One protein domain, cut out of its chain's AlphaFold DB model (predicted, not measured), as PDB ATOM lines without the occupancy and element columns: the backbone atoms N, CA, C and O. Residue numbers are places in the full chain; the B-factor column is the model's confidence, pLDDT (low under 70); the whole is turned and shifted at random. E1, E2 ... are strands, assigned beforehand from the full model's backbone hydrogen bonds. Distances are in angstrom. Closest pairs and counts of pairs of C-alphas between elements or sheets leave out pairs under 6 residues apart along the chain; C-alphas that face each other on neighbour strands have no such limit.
ATOM      1  N   GLN A  27    -134.179 392.926 -20.376       78.75
ATOM      2  CA  GLN A  27    -133.722 391.567 -20.592       78.75
ATOM      3  C   GLN A  27    -132.447 391.367 -19.795       78.75
ATOM      4  O   GLN A  27    -131.554 392.219 -19.806       78.75
ATOM      5  N   ILE A  28    -132.393 390.238 -19.105       86.62
ATOM      6  CA  ILE A  28    -131.290 389.862 -18.235       86.62
ATOM      7  C   ILE A  28    -130.651 388.634 -18.845       86.62
ATOM      8  O   ILE A  28    -131.340 387.658 -19.132       86.62
ATOM      9  N   PHE A  29    -129.347 388.696 -19.057       87.69
ATOM     10  CA  PHE A  29    -128.582 387.590 -19.606       87.69
ATOM     11  C   PHE A  29    -127.190 387.558 -18.989       87.69
ATOM     12  O   PHE A  29    -126.713 388.546 -18.424       87.69
ATOM     13  N   THR A  30    -126.549 386.400 -19.079       93.50
ATOM     14  CA  THR A  30    -125.203 386.184 -18.557       93.50
ATOM     15  C   THR A  30    -124.206 386.250 -19.699       93.50
ATOM     16  O   THR A  30    -124.388 385.597 -20.725       93.50
ATOM     17  N   ILE A  31    -123.148 387.031 -19.511       92.94
ATOM     18  CA  ILE A  31    -121.966 387.038 -20.372       92.94
ATOM     19  C   ILE A  31    -120.792 386.430 -19.601       92.94
ATOM     20  O   ILE A  31    -120.676 386.627 -18.393       92.94
ATOM     21  N   VAL A  32    -119.911 385.707 -20.283       95.56
ATOM     22  CA  VAL A  32    -118.723 385.077 -19.696       95.56
ATOM     23  C   VAL A  32    -117.494 385.842 -20.153       95.56
ATOM     24  O   VAL A  32    -117.087 385.731 -21.301       95.56
ATOM     25  N   CYS A  33    -116.891 386.631 -19.270       92.12
ATOM     26  CA  CYS A  33    -115.732 387.465 -19.576       92.12
ATOM     27  C   CYS A  33    -114.464 386.835 -18.990       92.12
ATOM     28  O   CYS A  33    -114.268 386.863 -17.777       92.12
ATOM     29  N   GLY A  34    -113.585 386.266 -19.821       87.19
ATOM     30  CA  GLY A  34    -112.337 385.655 -19.332       87.19
ATOM     31  C   GLY A  34    -112.545 384.515 -18.320       87.19
ATOM     32  O   GLY A  34    -111.690 384.297 -17.463       87.19
ATOM     33  N   GLY A  35    -113.681 383.815 -18.403       88.25
ATOM     34  CA  GLY A  35    -114.080 382.741 -17.486       88.25
ATOM     35  C   GLY A  35    -114.923 383.185 -16.284       88.25
ATOM     36  O   GLY A  35    -115.391 382.327 -15.542       88.25
ATOM     37  N   GLU A  36    -115.146 384.489 -16.089       91.25
ATOM     38  CA  GLU A  36    -116.052 385.007 -15.058       91.25
ATOM     39  C   GLU A  36    -117.457 385.223 -15.632       91.25
ATOM     40  O   GLU A  36    -117.623 385.928 -16.630       91.25
ATOM     41  N   GLU A  37    -118.477 384.658 -14.985       94.12
ATOM     42  CA  GLU A  37    -119.874 384.949 -15.310       94.12
ATOM     43  C   GLU A  37    -120.274 386.329 -14.783       94.12
ATOM     44  O   GLU A  37    -120.072 386.663 -13.613       94.12
ATOM     45  N   VAL A  38    -120.873 387.135 -15.654       92.69
ATOM     46  CA  VAL A  38    -121.375 388.469 -15.339       92.69
ATOM     47  C   VAL A  38    -122.813 388.573 -15.820       92.69
ATOM     48  O   VAL A  38    -123.096 388.473 -17.013       92.69
ATOM     49  N   THR A  39    -123.735 388.815 -14.896       93.06
ATOM     50  CA  THR A  39    -125.134 389.074 -15.238       93.06
ATOM     51  C   THR A  39    -125.310 390.535 -15.627       93.06
ATOM     52  O   THR A  39    -124.930 391.450 -14.891       93.06
ATOM     53  N   VAL A  40    -125.906 390.767 -16.792       90.44
ATOM     54  CA  VAL A  40    -126.162 392.104 -17.321       90.44
ATOM     55  C   VAL A  40    -127.636 392.297 -17.641       90.44
ATOM     56  O   VAL A  40    -128.333 391.366 -18.032       90.44
ATOM     57  N   ALA A  41    -128.102 393.531 -17.484       88.56
ATOM     58  CA  ALA A  41    -129.438 393.963 -17.844       88.56
ATOM     59  C   ALA A  41    -129.366 394.979 -18.989       88.56
ATOM     60  O   ALA A  41    -128.725 396.036 -18.883       88.56
ATOM     61  N   SER A  42    -130.053 394.665 -20.085       84.81
ATOM     62  CA  SER A  42    -130.185 395.517 -21.265       84.81
ATOM     63  C   SER A  42    -131.650 395.806 -21.565       84.81
ATOM     64  O   SER A  42    -132.542 395.057 -21.180       84.81
ATOM     65  N   ASN A  43    -131.901 396.879 -22.303       76.12
ATOM     66  CA  ASN A  43    -133.187 397.113 -22.943       76.12
ATOM     67  C   ASN A  43    -132.983 397.017 -24.456       76.12
ATOM     68  O   ASN A  43    -132.509 397.974 -25.068       76.12
ATOM     69  N   PHE A  44    -133.355 395.881 -25.050       64.06
ATOM     70  CA  PHE A  44    -133.168 395.608 -26.482       64.06
ATOM     71  C   PHE A  44    -134.015 396.495 -27.411       64.06
ATOM     72  O   PHE A  44    -133.755 396.531 -28.610       64.06
ATOM     73  N   ASN A  45    -134.967 397.282 -26.886       60.56
ATOM     74  CA  ASN A  45    -135.642 398.318 -27.686       60.56
ATOM     75  C   ASN A  45    -134.703 399.469 -28.074       60.56
ATOM     76  O   ASN A  45    -135.043 400.310 -28.903       60.56
ATOM     77  N   ASN A  46    -133.530 399.537 -27.453       58.22
ATOM     78  CA  ASN A  46    -132.445 400.392 -27.875       58.22
ATOM     79  C   ASN A  46    -131.304 399.470 -28.319       58.22
ATOM     80  O   ASN A  46    -131.002 398.502 -27.623       58.22
ATOM     81  N   ARG A  47    -130.633 399.769 -29.441       60.47
ATOM     82  CA  ARG A  47    -129.342 399.143 -29.803       60.47
ATOM     83  C   ARG A  47    -128.264 399.645 -28.838       60.47
ATOM     84  O   ARG A  47    -127.324 400.341 -29.223       60.47
ATOM     85  N   ALA A  48    -128.479 399.395 -27.552       60.09
ATOM     86  CA  ALA A  48    -127.756 400.014 -26.475       60.09
ATOM     87  C   ALA A  48    -126.317 399.515 -26.520       60.09
ATOM     88  O   ALA A  48    -126.012 398.347 -26.312       60.09
ATOM     89  N   VAL A  49    -125.419 400.461 -26.758       75.44
ATOM     90  CA  VAL A  49    -123.966 400.294 -26.652       75.44
ATOM     91  C   VAL A  49    -123.552 400.022 -25.196       75.44
ATOM     92  O   VAL A  49    -122.390 399.749 -24.923       75.44
ATOM     93  N   VAL A  50    -124.476 400.128 -24.240       84.06
ATOM     94  CA  VAL A  50    -124.212 400.031 -22.806       84.06
ATOM     95  C   VAL A  50    -125.255 399.127 -22.167       84.06
ATOM     96  O   VAL A  50    -126.451 399.365 -22.331       84.06
ATOM     97  N   VAL A  51    -124.795 398.131 -21.415       87.94
ATOM     98  CA  VAL A  51    -125.629 397.265 -20.574       87.94
ATOM     99  C   VAL A  51    -125.246 397.459 -19.109       87.94
ATOM    100  O   VAL A  51    -124.080 397.710 -18.796       87.94
ATOM    101  N   ASN A  52    -126.220 397.375 -18.206       88.69
ATOM    102  CA  ASN A  52    -125.984 397.539 -16.770       88.69
ATOM    103  C   ASN A  52    -125.499 396.212 -16.192       88.69
ATOM    104  O   ASN A  52    -126.045 395.171 -16.542       88.69
ATOM    105  N   VAL A  53    -124.516 396.231 -15.298       89.88
ATOM    106  CA  VAL A  53    -124.095 395.026 -14.572       89.88
ATOM    107  C   VAL A  53    -124.987 394.875 -13.345       89.88
ATOM    108  O   VAL A  53    -125.028 395.771 -12.498       89.88
ATOM    109  N   VAL A  54    -125.711 393.759 -13.265       88.19
ATOM    110  CA  VAL A  54    -126.672 393.480 -12.187       88.19
ATOM    111  C   VAL A  54    -125.954 393.433 -10.834       88.19
ATOM    112  O   VAL A  54    -124.772 393.107 -10.764       88.19
ATOM    113  N   ASP A  55    -126.654 393.842  -9.773       85.50
ATOM    114  CA  ASP A  55    -126.141 393.950  -8.396       85.50
ATOM    115  C   ASP A  55    -124.939 394.895  -8.214       85.50
ATOM    116  O   ASP A  55    -124.268 394.897  -7.179       85.50
ATOM    117  N   THR A  56    -124.679 395.761  -9.196       84.62
ATOM    118  CA  THR A  56    -123.630 396.779  -9.121       84.62
ATOM    119  C   THR A  56    -124.125 398.130  -9.634       84.62
ATOM    120  O   THR A  56    -125.174 398.247 -10.260       84.62
ATOM    121  N   THR A  57    -123.332 399.179  -9.417       85.31
ATOM    122  CA  THR A  57    -123.509 400.475 -10.098       85.31
ATOM    123  C   THR A  57    -122.735 400.548 -11.421       85.31
ATOM    124  O   THR A  57    -122.506 401.638 -11.950       85.31
ATOM    125  N   GLY A  58    -122.218 399.412 -11.896       87.38
ATOM    126  CA  GLY A  58    -121.335 399.324 -13.044       87.38
ATOM    127  C   GLY A  58    -122.075 399.096 -14.358       87.38
ATOM    128  O   GLY A  58    -123.226 398.671 -14.395       87.38
ATOM    129  N   ASN A  59    -121.385 399.367 -15.462       88.62
ATOM    130  CA  ASN A  59    -121.889 399.135 -16.811       88.62
ATOM    131  C   ASN A  59    -120.838 398.441 -17.665       88.62
ATOM    132  O   ASN A  59    -119.651 398.739 -17.533       88.62
ATOM    133  N   PHE A  60    -121.278 397.614 -18.604       89.19
ATOM    134  CA  PHE A  60    -120.451 397.106 -19.685       89.19
ATOM    135  C   PHE A  60    -120.741 397.890 -20.967       89.19
ATOM    136  O   PHE A  60    -121.879 397.975 -21.426       89.19
ATOM    137  N   VAL A  61    -119.704 398.510 -21.528       87.50
ATOM    138  CA  VAL A  61    -119.795 399.370 -22.711       87.50
ATOM    139  C   VAL A  61    -119.244 398.621 -23.920       87.50
ATOM    140  O   VAL A  61    -118.031 398.465 -24.066       87.50
ATOM    141  N   LEU A  62    -120.134 398.210 -24.817       87.06
ATOM    142  CA  LEU A  62    -119.822 397.467 -26.026       87.06
ATOM    143  C   LEU A  62    -119.079 398.342 -27.050       87.06
ATOM    144  O   LEU A  62    -119.221 399.568 -27.126       87.06
ATOM    145  N   THR A  63    -118.232 397.692 -27.837       85.12
ATOM    146  CA  THR A  63    -117.436 398.274 -28.933       85.12
ATOM    147  C   THR A  63    -117.549 397.466 -30.218       85.12
ATOM    148  O   THR A  63    -117.382 398.003 -31.314       85.12
ATOM    149  N   ARG A  64    -117.816 396.169 -30.081       87.00
ATOM    150  CA  ARG A  64    -117.959 395.224 -31.174       87.00
ATOM    151  C   ARG A  64    -118.856 394.084 -30.714       87.00
ATOM    152  O   ARG A  64    -118.757 393.673 -29.559       87.00
ATOM    153  N   LEU A  65    -119.715 393.622 -31.608       88.25
ATOM    154  CA  LEU A  65    -120.418 392.353 -31.495       88.25
ATOM    155  C   LEU A  65    -120.040 391.520 -32.711       88.25
ATOM    156  O   LEU A  65    -119.951 392.040 -33.824       88.25
ATOM    157  N   GLU A  66    -119.817 390.243 -32.493       92.25
ATOM    158  CA  GLU A  66    -119.682 389.244 -33.538       92.25
ATOM    159  C   GLU A  66    -120.339 387.960 -33.061       92.25
ATOM    160  O   GLU A  66    -120.469 387.750 -31.857       92.25
ATOM    161  N   GLY A  67    -120.800 387.136 -33.986       93.81
ATOM    162  CA  GLY A  67    -121.482 385.916 -33.605       93.81
ATOM    163  C   GLY A  67    -122.176 385.240 -34.765       93.81
ATOM    164  O   GLY A  67    -122.099 385.703 -35.907       93.81
ATOM    165  N   THR A  68    -122.886 384.177 -34.420       94.81
ATOM    166  CA  THR A  68    -123.677 383.367 -35.339       94.81
ATOM    167  C   THR A  68    -125.127 383.381 -34.885       94.81
ATOM    168  O   THR A  68    -125.433 383.142 -33.715       94.81
ATOM    169  N   ALA A  69    -126.021 383.692 -35.817       91.75
ATOM    170  CA  ALA A  69    -127.459 383.614 -35.636       91.75
ATOM    171  C   ALA A  69    -127.995 382.355 -36.314       91.75
ATOM    172  O   ALA A  69    -127.834 382.208 -37.522       91.75
ATOM    173  N   THR A  70    -128.665 381.490 -35.557       92.88
ATOM    174  CA  THR A  70    -129.193 380.208 -36.036       92.88
ATOM    175  C   THR A  70    -130.692 380.120 -35.757       92.88
ATOM    176  O   THR A  70    -131.122 380.355 -34.631       92.88
ATOM    177  N   LEU A  71    -131.491 379.754 -36.760       88.88
ATOM    178  CA  LEU A  71    -132.901 379.387 -36.602       88.88
ATOM    179  C   LEU A  71    -133.064 377.887 -36.837       88.88
ATOM    180  O   LEU A  71    -132.682 377.376 -37.892       88.88
ATOM    181  N   THR A  72    -133.670 377.202 -35.876       90.81
ATOM    182  CA  THR A  72    -133.931 375.761 -35.924       90.81
ATOM    183  C   THR A  72    -135.428 375.489 -36.006       90.81
ATOM    184  O   THR A  72    -136.201 376.040 -35.219       90.81
ATOM    185  N   ASP A  73    -135.817 374.616 -36.936       87.06
ATOM    186  CA  ASP A  73    -137.187 374.135 -37.107       87.06
ATOM    187  C   ASP A  73    -137.645 373.380 -35.848       87.06
ATOM    188  O   ASP A  73    -136.949 372.463 -35.393       87.06
ATOM    189  N   PRO A  74    -138.799 373.734 -35.262       82.75
ATOM    190  CA  PRO A  74    -139.244 373.130 -34.014       82.75
ATOM    191  C   PRO A  74    -139.811 371.710 -34.198       82.75
ATOM    192  O   PRO A  74    -139.868 370.954 -33.228       82.75
ATOM    193  N   GLU A  75    -140.235 371.331 -35.407       86.31
ATOM    194  CA  GLU A  75    -140.799 370.014 -35.714       86.31
ATOM    195  C   GLU A  75    -139.716 368.999 -36.099       86.31
ATOM    196  O   GLU A  75    -139.779 367.838 -35.685       86.31
ATOM    197  N   THR A  76    -138.722 369.420 -36.886       90.25
ATOM    198  CA  THR A  76    -137.677 368.527 -37.421       90.25
ATOM    199  C   THR A  76    -136.348 368.622 -36.674       90.25
ATOM    200  O   THR A  76    -135.564 367.671 -36.704       90.25
ATOM    201  N   GLY A  77    -136.087 369.741 -35.993       87.06
ATOM    202  CA  GLY A  77    -134.790 370.048 -35.387       87.06
ATOM    203  C   GLY A  77    -133.709 370.444 -36.400       87.06
ATOM    204  O   GLY A  77    -132.540 370.550 -36.025       87.06
ATOM    205  N   GLU A  78    -134.057 370.642 -37.674       91.75
ATOM    206  CA  GLU A  78    -133.106 371.056 -38.708       91.75
ATOM    207  C   GLU A  78    -132.814 372.562 -38.643       91.75
ATOM    208  O   GLU A  78    -133.679 373.376 -38.321       91.75
ATOM    209  N   VAL A  79    -131.581 372.954 -38.972       92.12
ATOM    210  CA  VAL A  79    -131.216 374.369 -39.112       92.12
ATOM    211  C   VAL A  79    -131.828 374.912 -40.400       92.12
ATOM    212  O   VAL A  79    -131.451 374.504 -41.498       92.12
ATOM    213  N   ILE A  80    -132.764 375.847 -40.256       90.19
ATOM    214  CA  ILE A  80    -133.423 376.543 -41.366       90.19
ATOM    215  C   ILE A  80    -132.530 377.676 -41.880       90.19
ATOM    216  O   ILE A  80    -132.480 377.954 -43.080       90.19
ATOM    217  N   PHE A  81    -131.840 378.356 -40.965       87.56
ATOM    218  CA  PHE A  81    -131.046 379.540 -41.262       87.56
ATOM    219  C   PHE A  81    -129.846 379.633 -40.325       87.56
ATOM    220  O   PHE A  81    -129.981 379.397 -39.127       87.56
ATOM    221  N   GLU A  82    -128.696 380.010 -40.877       93.88
ATOM    222  CA  GLU A  82    -127.478 380.313 -40.133       93.88
ATOM    223  C   GLU A  82    -126.757 381.489 -40.807       93.88
ATOM    224  O   GLU A  82    -126.504 381.452 -42.014       93.88
ATOM    225  N   GLU A  83    -126.447 382.538 -40.048       92.19
ATOM    226  CA  GLU A  83    -125.703 383.704 -40.538       92.19
ATOM    227  C   GLU A  83    -124.669 384.171 -39.511       92.19
ATOM    228  O   GLU A  83    -124.987 384.451 -38.354       92.19
ATOM    229  N   GLU A  84    -123.422 384.306 -39.962       94.62
ATOM    230  CA  GLU A  84    -122.366 384.977 -39.210       94.62
ATOM    231  C   GLU A  84    -122.441 386.490 -39.423       94.62
ATOM    232  O   GLU A  84    -122.612 386.975 -40.544       94.62
ATOM    233  N   PHE A  85    -122.228 387.265 -38.362       89.56
ATOM    234  CA  PHE A  85    -122.225 388.718 -38.458       89.56
ATOM    235  C   PHE A  85    -121.132 389.367 -37.616       89.56
ATOM    236  O   PHE A  85    -120.643 388.831 -36.622       89.56
ATOM    237  N   VAL A  86    -120.762 390.588 -38.012       88.81
ATOM    238  CA  VAL A  86    -119.860 391.460 -37.257       88.81
ATOM    239  C   VAL A  86    -120.401 392.884 -37.295       88.81
ATOM    240  O   VAL A  86    -120.490 393.491 -38.360       88.81
ATOM    241  N   ASP A  87    -120.679 393.452 -36.126       84.31
ATOM    242  CA  ASP A  87    -121.158 394.823 -35.977       84.31
ATOM    243  C   ASP A  87    -120.229 395.648 -35.074       84.31
ATOM    244  O   ASP A  87    -119.819 395.243 -33.983       84.31
ATOM    245  N   ARG A  88    -119.882 396.853 -35.531       81.19
ATOM    246  CA  ARG A  88    -119.061 397.808 -34.777       81.19
ATOM    247  C   ARG A  88    -119.967 398.837 -34.123       81.19
ATOM    248  O   ARG A  88    -120.261 399.884 -34.705       81.19
ATOM    249  N   VAL A  89    -120.354 398.554 -32.886       74.69
ATOM    250  CA  VAL A  89    -121.234 399.415 -32.092       74.69
ATOM    251  C   VAL A  89    -120.444 400.412 -31.242       74.69
ATOM    252  O   VAL A  89    -119.343 400.141 -30.769       74.69
ATOM    253  N   GLY A  90    -120.999 401.602 -31.010       66.50
ATOM    254  CA  GLY A  90    -120.375 402.564 -30.097       66.50
ATOM    255  C   GLY A  90    -119.112 403.234 -30.634       66.50
ATOM    256  O   GLY A  90    -118.107 403.297 -29.923       66.50
ATOM    257  N   GLN A  91    -119.186 403.770 -31.859       59.94
ATOM    258  CA  GLN A  91    -118.091 404.417 -32.604       59.94
ATOM    259  C   GLN A  91    -117.619 405.780 -32.052       59.94
ATOM    260  O   GLN A  91    -117.122 406.631 -32.788       59.94
ATOM    261  N   GLY A  92    -117.741 406.007 -30.744       57.12
ATOM    262  CA  GLY A  92    -117.071 407.136 -30.103       57.12
ATOM    263  C   GLY A  92    -115.550 406.980 -30.205       57.12
ATOM    264  O   GLY A  92    -115.036 405.863 -30.179       57.12
ATOM    265  N   GLN A  93    -114.813 408.090 -30.300       51.25
ATOM    266  CA  GLN A  93    -113.346 408.090 -30.251       51.25
ATOM    267  C   GLN A  93    -112.860 407.589 -28.879       51.25
ATOM    268  O   GLN A  93    -112.577 408.364 -27.971       51.25
ATOM    269  N   LYS A  94    -112.759 406.270 -28.715       59.97
ATOM    270  CA  LYS A  94    -112.343 405.590 -27.480       59.97
ATOM    271  C   LYS A  94    -110.811 405.574 -27.348       59.97
ATOM    272  O   LYS A  94    -110.195 404.540 -27.104       59.97
ATOM    273  N   LYS A  95    -110.152 406.712 -27.588       57.59
ATOM    274  CA  LYS A  95    -108.687 406.842 -27.503       57.59
ATOM    275  C   LYS A  95    -108.245 406.647 -26.043       57.59
ATOM    276  O   LYS A  95    -108.757 407.324 -25.159       57.59
ATOM    277  N   GLY A  96    -107.328 405.711 -25.783       63.12
ATOM    278  CA  GLY A  96    -106.871 405.375 -24.425       63.12
ATOM    279  C   GLY A  96    -107.758 404.373 -23.667       63.12
ATOM    280  O   GLY A  96    -107.618 404.228 -22.453       63.12
ATOM    281  N   LEU A  97    -108.680 403.699 -24.364       64.88
ATOM    282  CA  LEU A  97    -109.527 402.616 -23.836       64.88
ATOM    283  C   LEU A  97    -109.168 401.241 -24.419       64.88
ATOM    284  O   LEU A  97    -109.731 400.237 -23.997       64.88
ATOM    285  N   GLN A  98    -108.230 401.183 -25.371       67.38
ATOM    286  CA  GLN A  98    -107.845 399.946 -26.059       67.38
ATOM    287  C   GLN A  98    -107.278 398.897 -25.091       67.38
ATOM    288  O   GLN A  98    -107.549 397.716 -25.251       67.38
ATOM    289  N   GLY A  99    -106.529 399.328 -24.069       65.06
ATOM    290  CA  GLY A  99    -105.914 398.432 -23.081       65.06
ATOM    291  C   GLY A  99    -106.860 397.912 -21.993       65.06
ATOM    292  O   GLY A  99    -106.432 397.124 -21.163       65.06
ATOM    293  N   SER A 100    -108.117 398.360 -21.972       76.88
ATOM    294  CA  SER A 100    -109.144 397.908 -21.019       76.88
ATOM    295  C   SER A 100    -110.256 397.102 -21.689       76.88
ATOM    296  O   SER A 100    -111.287 396.856 -21.065       76.88
ATOM    297  N   LEU A 101    -110.089 396.769 -22.972       85.69
ATOM    298  CA  LEU A 101    -111.053 395.944 -23.678       85.69
ATOM    299  C   LEU A 101    -110.978 394.513 -23.155       85.69
ATOM    300  O   LEU A 101    -109.895 393.957 -22.992       85.69
ATOM    301  N   THR A 102    -112.144 393.940 -22.916       89.56
ATOM    302  CA  THR A 102    -112.339 392.528 -22.633       89.56
ATOM    303  C   THR A 102    -113.346 391.964 -23.621       89.56
ATOM    304  O   THR A 102    -114.217 392.684 -24.127       89.56
ATOM    305  N   THR A 103    -113.198 390.678 -23.887       92.44
ATOM    306  CA  THR A 103    -114.105 389.897 -24.713       92.44
ATOM    307  C   THR A 103    -114.926 389.016 -23.790       92.44
ATOM    308  O   THR A 103    -114.384 388.441 -22.840       92.44
ATOM    309  N   CYS A 104    -116.224 388.952 -24.048       93.88
ATOM    310  CA  CYS A 104    -117.142 388.112 -23.307       93.88
ATOM    311  C   CYS A 104    -118.022 387.327 -24.268       93.88
ATOM    312  O   CYS A 104    -118.415 387.866 -25.300       93.88
ATOM    313  N   ASP A 105    -118.379 386.109 -23.891       95.69
ATOM    314  CA  ASP A 105    -119.199 385.225 -24.713       95.69
ATOM    315  C   ASP A 105    -120.576 385.016 -24.075       95.69
ATOM    316  O   ASP A 105    -120.720 385.048 -22.851       95.69
ATOM    317  N   THR A 106    -121.616 384.852 -24.884       93.88
ATOM    318  CA  THR A 106    -122.971 384.559 -24.409       93.88
ATOM    319  C   THR A 106    -123.765 383.828 -25.474       93.88
ATOM    320  O   THR A 106    -123.620 384.108 -26.658       93.88
ATOM    321  N   ILE A 107    -124.634 382.922 -25.038       92.69
ATOM    322  CA  ILE A 107    -125.605 382.266 -25.905       92.69
ATOM    323  C   ILE A 107    -126.985 382.745 -25.473       92.69
ATOM    324  O   ILE A 107    -127.371 382.582 -24.314       92.69
ATOM    325  N   LEU A 108    -127.717 383.353 -26.402       88.19
ATOM    326  CA  LEU A 108    -129.098 383.769 -26.188       88.19
ATOM    327  C   LEU A 108    -130.011 382.874 -27.011       88.19
ATOM    328  O   LEU A 108    -129.815 382.734 -28.214       88.19
ATOM    329  N   THR A 109    -131.030 382.312 -26.373       87.25
ATOM    330  CA  THR A 109    -132.029 381.480 -27.044       87.25
ATOM    331  C   THR A 109    -133.404 382.102 -26.862       87.25
ATOM    332  O   THR A 109    -133.785 382.469 -25.750       87.25
ATOM    333  N   PHE A 110    -134.138 382.221 -27.962       82.62
ATOM    334  CA  PHE A 110    -135.491 382.752 -28.013       82.62
ATOM    335  C   PHE A 110    -136.385 381.718 -28.687       82.62
ATOM    336  O   PHE A 110    -136.069 381.226 -29.769       82.62
ATOM    337  N   GLU A 111    -137.496 381.389 -28.041       83.56
ATOM    338  CA  GLU A 111    -138.520 380.531 -28.624       83.56
ATOM    339  C   GLU A 111    -139.538 381.404 -29.359       83.56
ATOM    340  O   GLU A 111    -140.111 382.327 -28.774       83.56
ATOM    341  N   ASP A 112    -139.762 381.104 -30.633       75.88
ATOM    342  CA  ASP A 112    -140.793 381.708 -31.469       75.88
ATOM    343  C   ASP A 112    -141.694 380.594 -32.045       75.88
ATOM    344  O   ASP A 112    -141.239 379.455 -32.189       75.88
ATOM    345  N   PRO A 113    -142.973 380.857 -32.372       76.69
ATOM    346  CA  PRO A 113    -143.813 379.884 -33.070       76.69
ATOM    347  C   PRO A 113    -143.201 379.313 -34.358       76.69
ATOM    348  O   PRO A 113    -143.557 378.201 -34.739       76.69
ATOM    349  N   GLU A 114    -142.312 380.054 -35.025       76.88
ATOM    350  CA  GLU A 114    -141.621 379.617 -36.245       76.88
ATOM    351  C   GLU A 114    -140.372 378.758 -35.968       76.88
ATOM    352  O   GLU A 114    -139.854 378.121 -36.885       76.88
ATOM    353  N   GLY A 115    -139.886 378.706 -34.722       81.62
ATOM    354  CA  GLY A 115    -138.736 377.892 -34.338       81.62
ATOM    355  C   GLY A 115    -137.916 378.441 -33.178       81.62
ATOM    356  O   GLY A 115    -138.275 379.410 -32.511       81.62
ATOM    357  N   THR A 116    -136.782 377.795 -32.921       87.88
ATOM    358  CA  THR A 116    -135.833 378.245 -31.895       87.88
ATOM    359  C   THR A 116    -134.764 379.113 -32.535       87.88
ATOM    360  O   THR A 116    -134.012 378.643 -33.388       87.88
ATOM    361  N   PHE A 117    -134.669 380.368 -32.105       87.81
ATOM    362  CA  PHE A 117    -133.620 381.286 -32.528       87.81
ATOM    363  C   PHE A 117    -132.494 381.308 -31.493       87.81
ATOM    364  O   PHE A 117    -132.723 381.623 -30.326       87.81
ATOM    365  N   THR A 118    -131.276 380.984 -31.915       90.56
ATOM    366  CA  THR A 118    -130.073 380.992 -31.078       90.56
ATOM    367  C   THR A 118    -129.084 382.024 -31.601       90.56
ATOM    368  O   THR A 118    -128.801 382.080 -32.793       90.56
ATOM    369  N   LEU A 119    -128.547 382.836 -30.697       90.50
ATOM    370  CA  LEU A 119    -127.450 383.757 -30.951       90.50
ATOM    371  C   LEU A 119    -126.252 383.320 -30.116       90.50
ATOM    372  O   LEU A 119    -126.281 383.483 -28.898       90.50
ATOM    373  N   ASP A 120    -125.210 382.806 -30.762       94.56
ATOM    374  CA  ASP A 120    -123.897 382.629 -30.140       94.56
ATOM    375  C   ASP A 120    -123.086 383.904 -30.375       94.56
ATOM    376  O   ASP A 120    -122.780 384.253 -31.516       94.56
ATOM    377  N   LEU A 121    -122.840 384.663 -29.309       92.69
ATOM    378  CA  LEU A 121    -122.319 386.021 -29.370       92.69
ATOM    379  C   LEU A 121    -120.996 386.138 -28.635       92.69
ATOM    380  O   LEU A 121    -120.910 385.910 -27.431       92.69
ATOM    381  N   THR A 122    -120.026 386.715 -29.325       94.00
ATOM    382  CA  THR A 122    -118.828 387.293 -28.740       94.00
ATOM    383  C   THR A 122    -118.970 388.819 -28.728       94.00
ATOM    384  O   THR A 122    -119.079 389.496 -29.755       94.00
ATOM    385  N   VAL A 123    -118.965 389.409 -27.535       91.38
ATOM    386  CA  VAL A 123    -119.052 390.857 -27.327       91.38
ATOM    387  C   VAL A 123    -117.722 391.406 -26.828       91.38
ATOM    388  O   VAL A 123    -117.156 390.939 -25.845       91.38
ATOM    389  N   THR A 124    -117.208 392.447 -27.482       90.81
ATOM    390  CA  THR A 124    -116.012 393.163 -27.018       90.81
ATOM    391  C   THR A 124    -116.416 394.496 -26.415       90.81
ATOM    392  O   THR A 124    -117.099 395.306 -27.057       90.81
ATOM    393  N   GLY A 125    -115.945 394.790 -25.209       89.38
ATOM    394  CA  GLY A 125    -116.271 396.025 -24.508       89.38
ATOM    395  C   GLY A 125    -115.372 396.284 -23.312       89.38
ATOM    396  O   GLY A 125    -114.292 395.720 -23.202       89.38
ATOM    397  N   PHE A 126    -115.790 397.175 -22.421       88.19
ATOM    398  CA  PHE A 126    -115.084 397.446 -21.169       88.19
ATOM    399  C   PHE A 126    -116.071 397.786 -20.053       88.19
ATOM    400  O   PHE A 126    -117.136 398.352 -20.303       88.19
ATOM    401  N   PHE A 127    -115.692 397.483 -18.813       88.88
ATOM    402  CA  PHE A 127    -116.482 397.824 -17.633       88.88
ATOM    403  C   PHE A 127    -116.241 399.270 -17.180       88.88
ATOM    404  O   PHE A 127    -115.128 399.800 -17.255       88.88
ATOM    405  N   THR A 128    -117.293 399.910 -16.677       85.62
ATOM    406  CA  THR A 128    -117.243 401.216 -16.016       85.62
ATOM    407  C   THR A 128    -117.921 401.144 -14.642       85.62
ATOM    408  O   THR A 128    -118.917 400.434 -14.527       85.62
ATOM    409  N   PRO A 129    -117.437 401.876 -13.618       79.44
ATOM    410  CA  PRO A 129    -116.152 402.577 -13.600       79.44
ATOM    411  C   PRO A 129    -114.984 401.590 -13.756       79.44
ATOM    412  O   PRO A 129    -115.127 400.396 -13.504       79.44
TER     413      PRO A 129
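This is residues 27 to 129 of the 132 residues of an uncharacterized protein of uncultured Rubrobacteraceae bacterium (UniProt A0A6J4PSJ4). What shape do these strands make? The long strands E4, E5, E6 and E7 form one sheet, which E1, E2 and E3 round off at one end into a small closed barrel, with E5 outside the ring. What is it built of? The 103 printed residues have seven named strands, E1 to E7, and no named helix: all strand, all antiparallel, with a meander, each strand the antiparallel neighbour of the one before, from E1 to E5. How large is it? It is only just compact, close to loose, with a radius of gyration of the C-alphas of 15.0 A, and elongated, spanning 49 by 28 by 28 A.

What makes the long sheet? E4, residues 59 to 72, has E5, residues 79 to 87, on one side, with N 69 and O 83 2.8 A apart, and E7, residues 115 to 128, on the other side, with N 66 and O 122 2.9 A apart. E6, residues 102 to 112, forms a hairpin with E7, with N 108 and O 119 2.9 A apart. How does the ring close? E1, residues 27 to 33, is antiparallel to E6, with N 32 and O 105 2.8 A apart, and forms a hairpin with E2, residues 36 to 42, with N 31 and O 38 2.9 A apart. E3, residues 50 to 53, forms hairpins with E2, with N 41 and O 52 2.8 A apart, and with E4, which bends by 85 degrees at residue 63, with N 51 and O 60 2.9 A apart.

How long are the strands? E7 measures 36.6 A, E4 32.5 A, E6 31.7 A, E5 23.0 A, E2 18.7 A, E1 18.5 A and E3 9.6 A. Where are the anchors? C-alpha 27 begins E1 at (-133.722, 391.567, -20.592), and C-alpha 128 ends E7 at (-117.243, 401.216, -16.016).

What are its extremes? The C-alphas farthest apart, those of Glu 75 and Gly 96, are 50.3 A apart. Is it continuous? The printed part has no cut, and E5 to E6 is a long link of 14 residues. Where is confidence low? Residues 44 to 48 and 90 to 99 are under 70.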